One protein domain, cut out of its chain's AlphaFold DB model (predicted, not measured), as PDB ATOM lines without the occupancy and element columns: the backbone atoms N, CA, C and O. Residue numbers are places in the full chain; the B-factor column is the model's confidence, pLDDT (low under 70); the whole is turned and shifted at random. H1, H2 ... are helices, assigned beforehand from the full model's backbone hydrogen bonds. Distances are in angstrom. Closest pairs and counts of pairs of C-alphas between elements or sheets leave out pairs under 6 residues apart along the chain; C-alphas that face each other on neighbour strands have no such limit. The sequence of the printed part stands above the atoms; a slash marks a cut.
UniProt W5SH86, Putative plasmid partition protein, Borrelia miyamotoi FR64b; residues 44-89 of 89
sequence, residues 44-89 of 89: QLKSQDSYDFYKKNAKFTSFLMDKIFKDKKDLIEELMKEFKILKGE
ATOM      1  N   GLN A  44     147.890 146.976 135.888       89.38
ATOM      2  CA  GLN A  44     148.164 145.733 136.599       89.38
ATOM      3  C   GLN A  44     146.838 145.178 137.115       89.38
ATOM      4  O   GLN A  44     146.202 145.766 137.987       89.38
ATOM      5  N   LEU A  45     146.404 144.065 136.533       91.12
ATOM      6  CA  LEU A  45     145.181 143.380 136.939       91.12
ATOM      7  C   LEU A  45     145.499 142.399 138.069       91.12
ATOM      8  O   LEU A  45     146.576 141.807 138.097       91.12
ATOM      9  N   LYS A  46     144.563 142.248 139.011       90.94
ATOM     10  CA  LYS A  46     144.748 141.394 140.196       90.94
ATOM     11  C   LYS A  46     144.525 139.903 139.915       90.94
ATOM     12  O   LYS A  46     145.053 139.078 140.646       90.94
ATOM     13  N   SER A  47     143.746 139.567 138.884       95.62
ATOM     14  CA  SER A  47     143.428 138.187 138.494       95.62
ATOM     15  C   SER A  47     143.983 137.865 137.108       95.62
ATOM     16  O   SER A  47     143.900 138.691 136.191       95.62
ATOM     17  N   GLN A  48     144.508 136.646 136.966       93.81
ATOM     18  CA  GLN A  48     145.033 136.118 135.710       93.81
ATOM     19  C   GLN A  48     143.927 135.976 134.654       93.81
ATOM     20  O   GLN A  48     144.109 136.415 133.523       93.81
ATOM     21  N   ASP A  49     142.745 135.493 135.043       96.62
ATOM     22  CA  ASP A  49     141.615 135.312 134.121       96.62
ATOM     23  C   ASP A  49     141.149 136.645 133.526       96.62
ATOM     24  O   ASP A  49     140.901 136.767 132.323       96.62
ATOM     25  N   SER A  50     141.082 137.685 134.364       94.50
ATOM     26  CA  SER A  50     140.747 139.034 133.904       94.50
ATOM     27  C   SER A  50     141.807 139.562 132.940       94.50
ATOM     28  O   SER A  50     141.473 140.164 131.918       94.50
ATOM     29  N   TYR A  51     143.088 139.323 133.237       94.69
ATOM     30  CA  TYR A  51     144.184 139.704 132.353       94.69
ATOM     31  C   TYR A  51     144.091 139.018 130.994       94.69
ATOM     32  O   TYR A  51     144.140 139.704 129.969       94.69
ATOM     33  N   ASP A  52     143.896 137.704 130.966       96.31
ATOM     34  CA  ASP A  52     143.841 136.939 129.723       96.31
ATOM     35  C   ASP A  52     142.637 137.336 128.865       96.31
ATOM     36  O   ASP A  52     142.775 137.511 127.647       96.31
ATOM     37  N   PHE A  53     141.483 137.600 129.488       95.94
ATOM     38  CA  PHE A  53     140.308 138.119 128.793       95.94
ATOM     39  C   PHE A  53     140.581 139.471 128.116       95.94
ATOM     40  O   PHE A  53     140.372 139.614 126.905       95.94
ATOM     41  N   TYR A  54     141.068 140.467 128.864       94.12
ATOM     42  CA  TYR A  54     141.280 141.813 128.320       94.12
ATOM     43  C   TYR A  54     142.452 141.877 127.340       94.12
ATOM     44  O   TYR A  54     142.410 142.664 126.389       94.12
ATOM     45  N   LYS A  55     143.470 141.030 127.527       92.50
ATOM     46  CA  LYS A  55     144.592 140.882 126.596       92.50
ATOM     47  C   LYS A  55     144.142 140.284 125.269       92.50
ATOM     48  O   LYS A  55     144.484 140.828 124.219       92.50
ATOM     49  N   LYS A  56     143.354 139.203 125.299       96.50
ATOM     50  CA  LYS A  56     142.800 138.571 124.089       96.50
ATOM     51  C   LYS A  56     141.880 139.525 123.319       96.50
ATOM     52  O   LYS A  56     141.836 139.477 122.095       96.50
ATOM     53  N   ASN A  57     141.200 140.427 124.030       95.06
ATOM     54  CA  ASN A  57     140.190 141.332 123.481       95.06
ATOM     55  C   ASN A  57     140.617 142.814 123.476       95.06
ATOM     56  O   ASN A  57     139.776 143.695 123.618       95.06
ATOM     57  N   ALA A  58     141.903 143.129 123.271       91.62
ATOM     58  CA  ALA A  58     142.445 144.484 123.457       91.62
ATOM     59  C   ALA A  58     141.680 145.619 122.731       91.62
ATOM     60  O   ALA A  58     141.479 146.688 123.307       91.62
ATOM     61  N   LYS A  59     141.209 145.393 121.492       92.94
ATOM     62  CA  LYS A  59     140.401 146.379 120.738       92.94
ATOM     63  C   LYS A  59     139.032 146.621 121.377       92.94
ATOM     64  O   LYS A  59     138.563 147.752 121.431       92.94
ATOM     65  N   PHE A  60     138.396 145.554 121.857       95.19
ATOM     66  CA  PHE A  60     137.129 145.656 122.571       95.19
ATOM     67  C   PHE A  60     137.325 146.363 123.910       95.19
ATOM     68  O   PHE A  60     136.537 147.237 124.243       95.19
ATOM     69  N   THR A  61     138.404 146.061 124.633       94.19
ATOM     70  CA  THR A  61     138.736 146.733 125.893       94.19
ATOM     71  C   THR A  61     138.899 148.240 125.704       94.19
ATOM     72  O   THR A  61     138.364 149.006 126.500       94.19
ATOM     73  N   SER A  62     139.585 148.690 124.642       91.69
ATOM     74  CA  SER A  62     139.717 150.133 124.386       91.69
ATOM     75  C   SER A  62     138.360 150.776 124.086       91.69
ATOM     76  O   SER A  62     138.038 151.813 124.654       91.69
ATOM     77  N   PHE A  63     137.538 150.128 123.255       95.12
ATOM     78  CA  PHE A  63     136.181 150.585 122.962       95.12
ATOM     79  C   PHE A  63     135.300 150.643 124.219       95.12
ATOM     80  O   PHE A  63     134.580 151.618 124.418       95.12
ATOM     81  N   LEU A  64     135.366 149.615 125.069       95.31
ATOM     82  CA  LEU A  64     134.615 149.522 126.316       95.31
ATOM     83  C   LEU A  64     134.952 150.696 127.240       95.31
ATOM     84  O   LEU A  64     134.041 151.376 127.706       95.31
ATOM     85  N   MET A  65     136.244 150.956 127.459       93.12
ATOM     86  CA  MET A  65     136.701 152.049 128.321       93.12
ATOM     87  C   MET A  65     136.249 153.415 127.793       93.12
ATOM     88  O   MET A  65     135.709 154.215 128.556       93.12
ATOM     89  N   ASP A  66     136.386 153.658 126.486       93.88
ATOM     90  CA  ASP A  66     135.934 154.910 125.870       93.88
ATOM     91  C   ASP A  66     134.415 155.085 125.968       93.88
ATOM     92  O   ASP A  66     133.928 156.187 126.234       93.88
ATOM     93  N   LYS A  67     133.653 154.007 125.754       96.19
ATOM     94  CA  LYS A  67     132.191 154.047 125.794       96.19
ATOM     95  C   LYS A  67     131.668 154.283 127.206       96.19
ATOM     96  O   LYS A  67     130.785 155.116 127.386       96.19
ATOM     97  N   ILE A  68     132.227 153.604 128.208       96.56
ATOM     98  CA  ILE A  68     131.849 153.824 129.610       96.56
ATOM     99  C   ILE A  68     132.170 155.270 130.013       96.56
ATOM    100  O   ILE A  68     131.319 155.943 130.590       96.56
ATOM    101  N   PHE A  69     133.343 155.788 129.641       94.50
ATOM    102  CA  PHE A  69     133.722 157.167 129.956       94.50
ATOM    103  C   PHE A  69     132.803 158.222 129.326       94.50
ATOM    104  O   PHE A  69     132.496 159.235 129.958       94.50
ATOM    105  N   LYS A  70     132.355 157.995 128.089       95.31
ATOM    106  CA  LYS A  70     131.471 158.926 127.374       95.31
ATOM    107  C   LYS A  70     130.022 158.837 127.837       95.31
ATOM    108  O   LYS A  70     129.415 159.871 128.102       95.31
ATOM    109  N   ASP A  71     129.501 157.619 127.959       97.06
ATOM    110  CA  ASP A  71     128.056 157.377 128.044       97.06
ATOM    111  C   ASP A  71     127.592 156.977 129.455       97.06
ATOM    112  O   ASP A  71     126.392 156.962 129.725       97.06
ATOM    113  N   LYS A  72     128.513 156.589 130.350       95.25
ATOM    114  CA  LYS A  72     128.211 155.993 131.666       95.25
ATOM    115  C   LYS A  72     129.055 156.613 132.786       95.25
ATOM    116  O   LYS A  72     129.669 155.903 133.578       95.25
ATOM    117  N   LYS A  73     129.072 157.946 132.867       94.75
ATOM    118  CA  LYS A  73     129.815 158.676 133.913       94.75
ATOM    119  C   LYS A  73     129.332 158.359 135.326       94.75
ATOM    120  O   LYS A  73     130.169 158.160 136.196       94.75
ATOM    121  N   ASP A  74     128.025 158.213 135.522       95.50
ATOM    122  CA  ASP A  74     127.452 157.894 136.837       95.50
ATOM    123  C   ASP A  74     128.003 156.569 137.385       95.50
ATOM    124  O   ASP A  74     128.401 156.488 138.543       95.50
ATOM    125  N   LEU A  75     128.132 155.556 136.517       95.75
ATOM    126  CA  LEU A  75     128.740 154.270 136.865       95.75
ATOM    127  C   LEU A  75     130.212 154.433 137.275       95.75
ATOM    128  O   LEU A  75     130.671 153.786 138.211       95.75
ATOM    129  N   ILE A  76     130.967 155.294 136.584       96.38
ATOM    130  CA  ILE A  76     132.358 155.586 136.960       96.38
ATOM    131  C   ILE A  76     132.406 156.251 138.334       96.38
ATOM    132  O   ILE A  76     133.253 155.885 139.147       96.38
ATOM    133  N   GLU A  77     131.531 157.218 138.602       96.12
ATOM    134  CA  GLU A  77     131.486 157.904 139.894       96.12
ATOM    135  C   GLU A  77     131.134 156.953 141.040       96.12
ATOM    136  O   GLU A  77     131.747 157.034 142.106       96.12
ATOM    137  N   GLU A  78     130.192 156.039 140.819       96.69
ATOM    138  CA  GLU A  78     129.817 155.003 141.781       96.69
ATOM    139  C   GLU A  78     130.997 154.070 142.084       96.69
ATOM    140  O   GLU A  78     131.423 153.971 143.237       96.69
ATOM    141  N   LEU A  79     131.631 153.507 141.050       96.00
ATOM    142  CA  LEU A  79     132.816 152.656 141.206       96.00
ATOM    143  C   LEU A  79     133.991 153.403 141.859       96.00
ATOM    144  O   LEU A  79     134.762 152.822 142.624       96.00
ATOM    145  N   MET A  80     134.139 154.701 141.586       95.25
ATOM    146  CA  MET A  80     135.180 155.526 142.199       95.25
ATOM    147  C   MET A  80     134.912 155.766 143.690       95.25
ATOM    148  O   MET A  80     135.861 155.812 144.475       95.25
ATOM    149  N   LYS A  81     133.645 155.912 144.098       96.44
ATOM    150  CA  LYS A  81     133.261 155.997 145.518       96.44
ATOM    151  C   LYS A  81     133.555 154.684 146.236       96.44
ATOM    152  O   LYS A  81     134.219 154.712 147.269       96.44
ATOM    153  N   GLU A  82     133.146 153.552 145.667       96.00
ATOM    154  CA  GLU A  82     133.456 152.224 146.218       96.00
ATOM    155  C   GLU A  82     134.965 152.017 146.376       96.00
ATOM    156  O   GLU A  82     135.439 151.575 147.423       96.00
ATOM    157  N   PHE A  83     135.743 152.401 145.360       94.44
ATOM    158  CA  PHE A  83     137.197 152.301 145.401       94.44
ATOM    159  C   PHE A  83     137.818 153.123 146.542       94.44
ATOM    160  O   PHE A  83     138.719 152.625 147.218       94.44
ATOM    161  N   LYS A  84     137.341 154.352 146.782       95.62
ATOM    162  CA  LYS A  84     137.824 155.203 147.888       95.62
ATOM    163  C   LYS A  84     137.511 154.598 149.253       95.62
ATOM    164  O   LYS A  84     138.419 154.451 150.066       95.62
ATOM    165  N   ILE A  85     136.277 154.119 149.437       95.38
ATOM    166  CA  ILE A  85     135.849 153.435 150.666       95.38
ATOM    167  C   ILE A  85     136.753 152.229 150.949       95.38
ATOM    168  O   ILE A  85     137.248 152.071 152.062       95.38
ATOM    169  N   LEU A  86     137.026 151.402 149.934       92.44
ATOM    170  CA  LEU A  86     137.905 150.235 150.069       92.44
ATOM    171  C   LEU A  86     139.369 150.605 150.349       92.44
ATOM    172  O   LEU A  86     140.091 149.819 150.962       92.44
ATOM    173  N   LYS A  87     139.822 151.772 149.887       90.00
ATOM    174  CA  LYS A  87     141.173 152.285 150.139       90.00
ATOM    175  C   LYS A  87     141.301 152.956 151.517       90.00
ATOM    176  O   LYS A  87     142.424 153.164 151.969       90.00
ATOM    177  N   GLY A  88     140.182 153.236 152.190       78.81
ATOM    178  CA  GLY A  88     140.139 153.969 153.456       78.81
ATOM    179  C   GLY A  88     140.325 155.482 153.295       78.81
ATOM    180  O   GLY A  88     140.806 156.124 154.226       78.81
ATOM    181  N   GLU A  89     139.994 156.023 152.117       58.19
ATOM    182  CA  GLU A  89     140.014 157.460 151.785       58.19
ATOM    183  C   GLU A  89     138.616 158.086 151.810       58.19
ATOM    184  O   GLU A  89     137.644 157.404 151.405       58.19
TER     185      GLU A  89
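AT A GLANCE: This is residues 44 to 89 of the 89 residues of the protein "Putative plasmid partition protein" of Borrelia miyamotoi FR64b (UniProt W5SH86). Three helices follow one another end to end as a flat, open horseshoe: H1 and H3 are the two arms, H2 joins them, and the middle is empty. The printed part has 46 residues with three named helices, H1, H2, H3 in chain order, and no named strand; the class is all helix. It is loose, with a radius of gyration of the C-alphas of 12.8 A and spans of 33 by 26 by 11 A.

IN THESE COORDINATES: Find C-alpha 48 at (145.033, 136.118, 135.710); from there H1, residues 48 to 56, runs 12.1 A. H2, residues 58 to 71, runs 19.9 A. H3, residues 73 to 87, runs 20.8 A to C-alpha 87 at (141.173, 152.285, 150.139).

HOW THE PARTS SIT: H1 and H2 are close but not clearly touching, about perpendicular at 86 degrees; their closest C-alphas, Tyr 54 and Thr 61, are 6.0 A apart. H2, with residues 68 to 69 alone, and H3, with residues 75 to 76 alone, only just touch, with 3 pairs of C-alphas within 8 A, and only at the corner by their link; the closest C-alphas, Phe 69 and Ile 76, are 7.3 A apart. H2 and H3 are about perpendicular at 76 degrees. H1 and H3 are apart. In H1, H2 and H3 every O i to N i+4 pair is within hydrogen-bond range.

THE WHOLE: The C-alphas of Lys 56 and Glu 89 are the two farthest apart, at 33.6 A. Both links are tight, and the printed part has no cut. Look at residue 89, the chain's last, for the one pLDDT under 70.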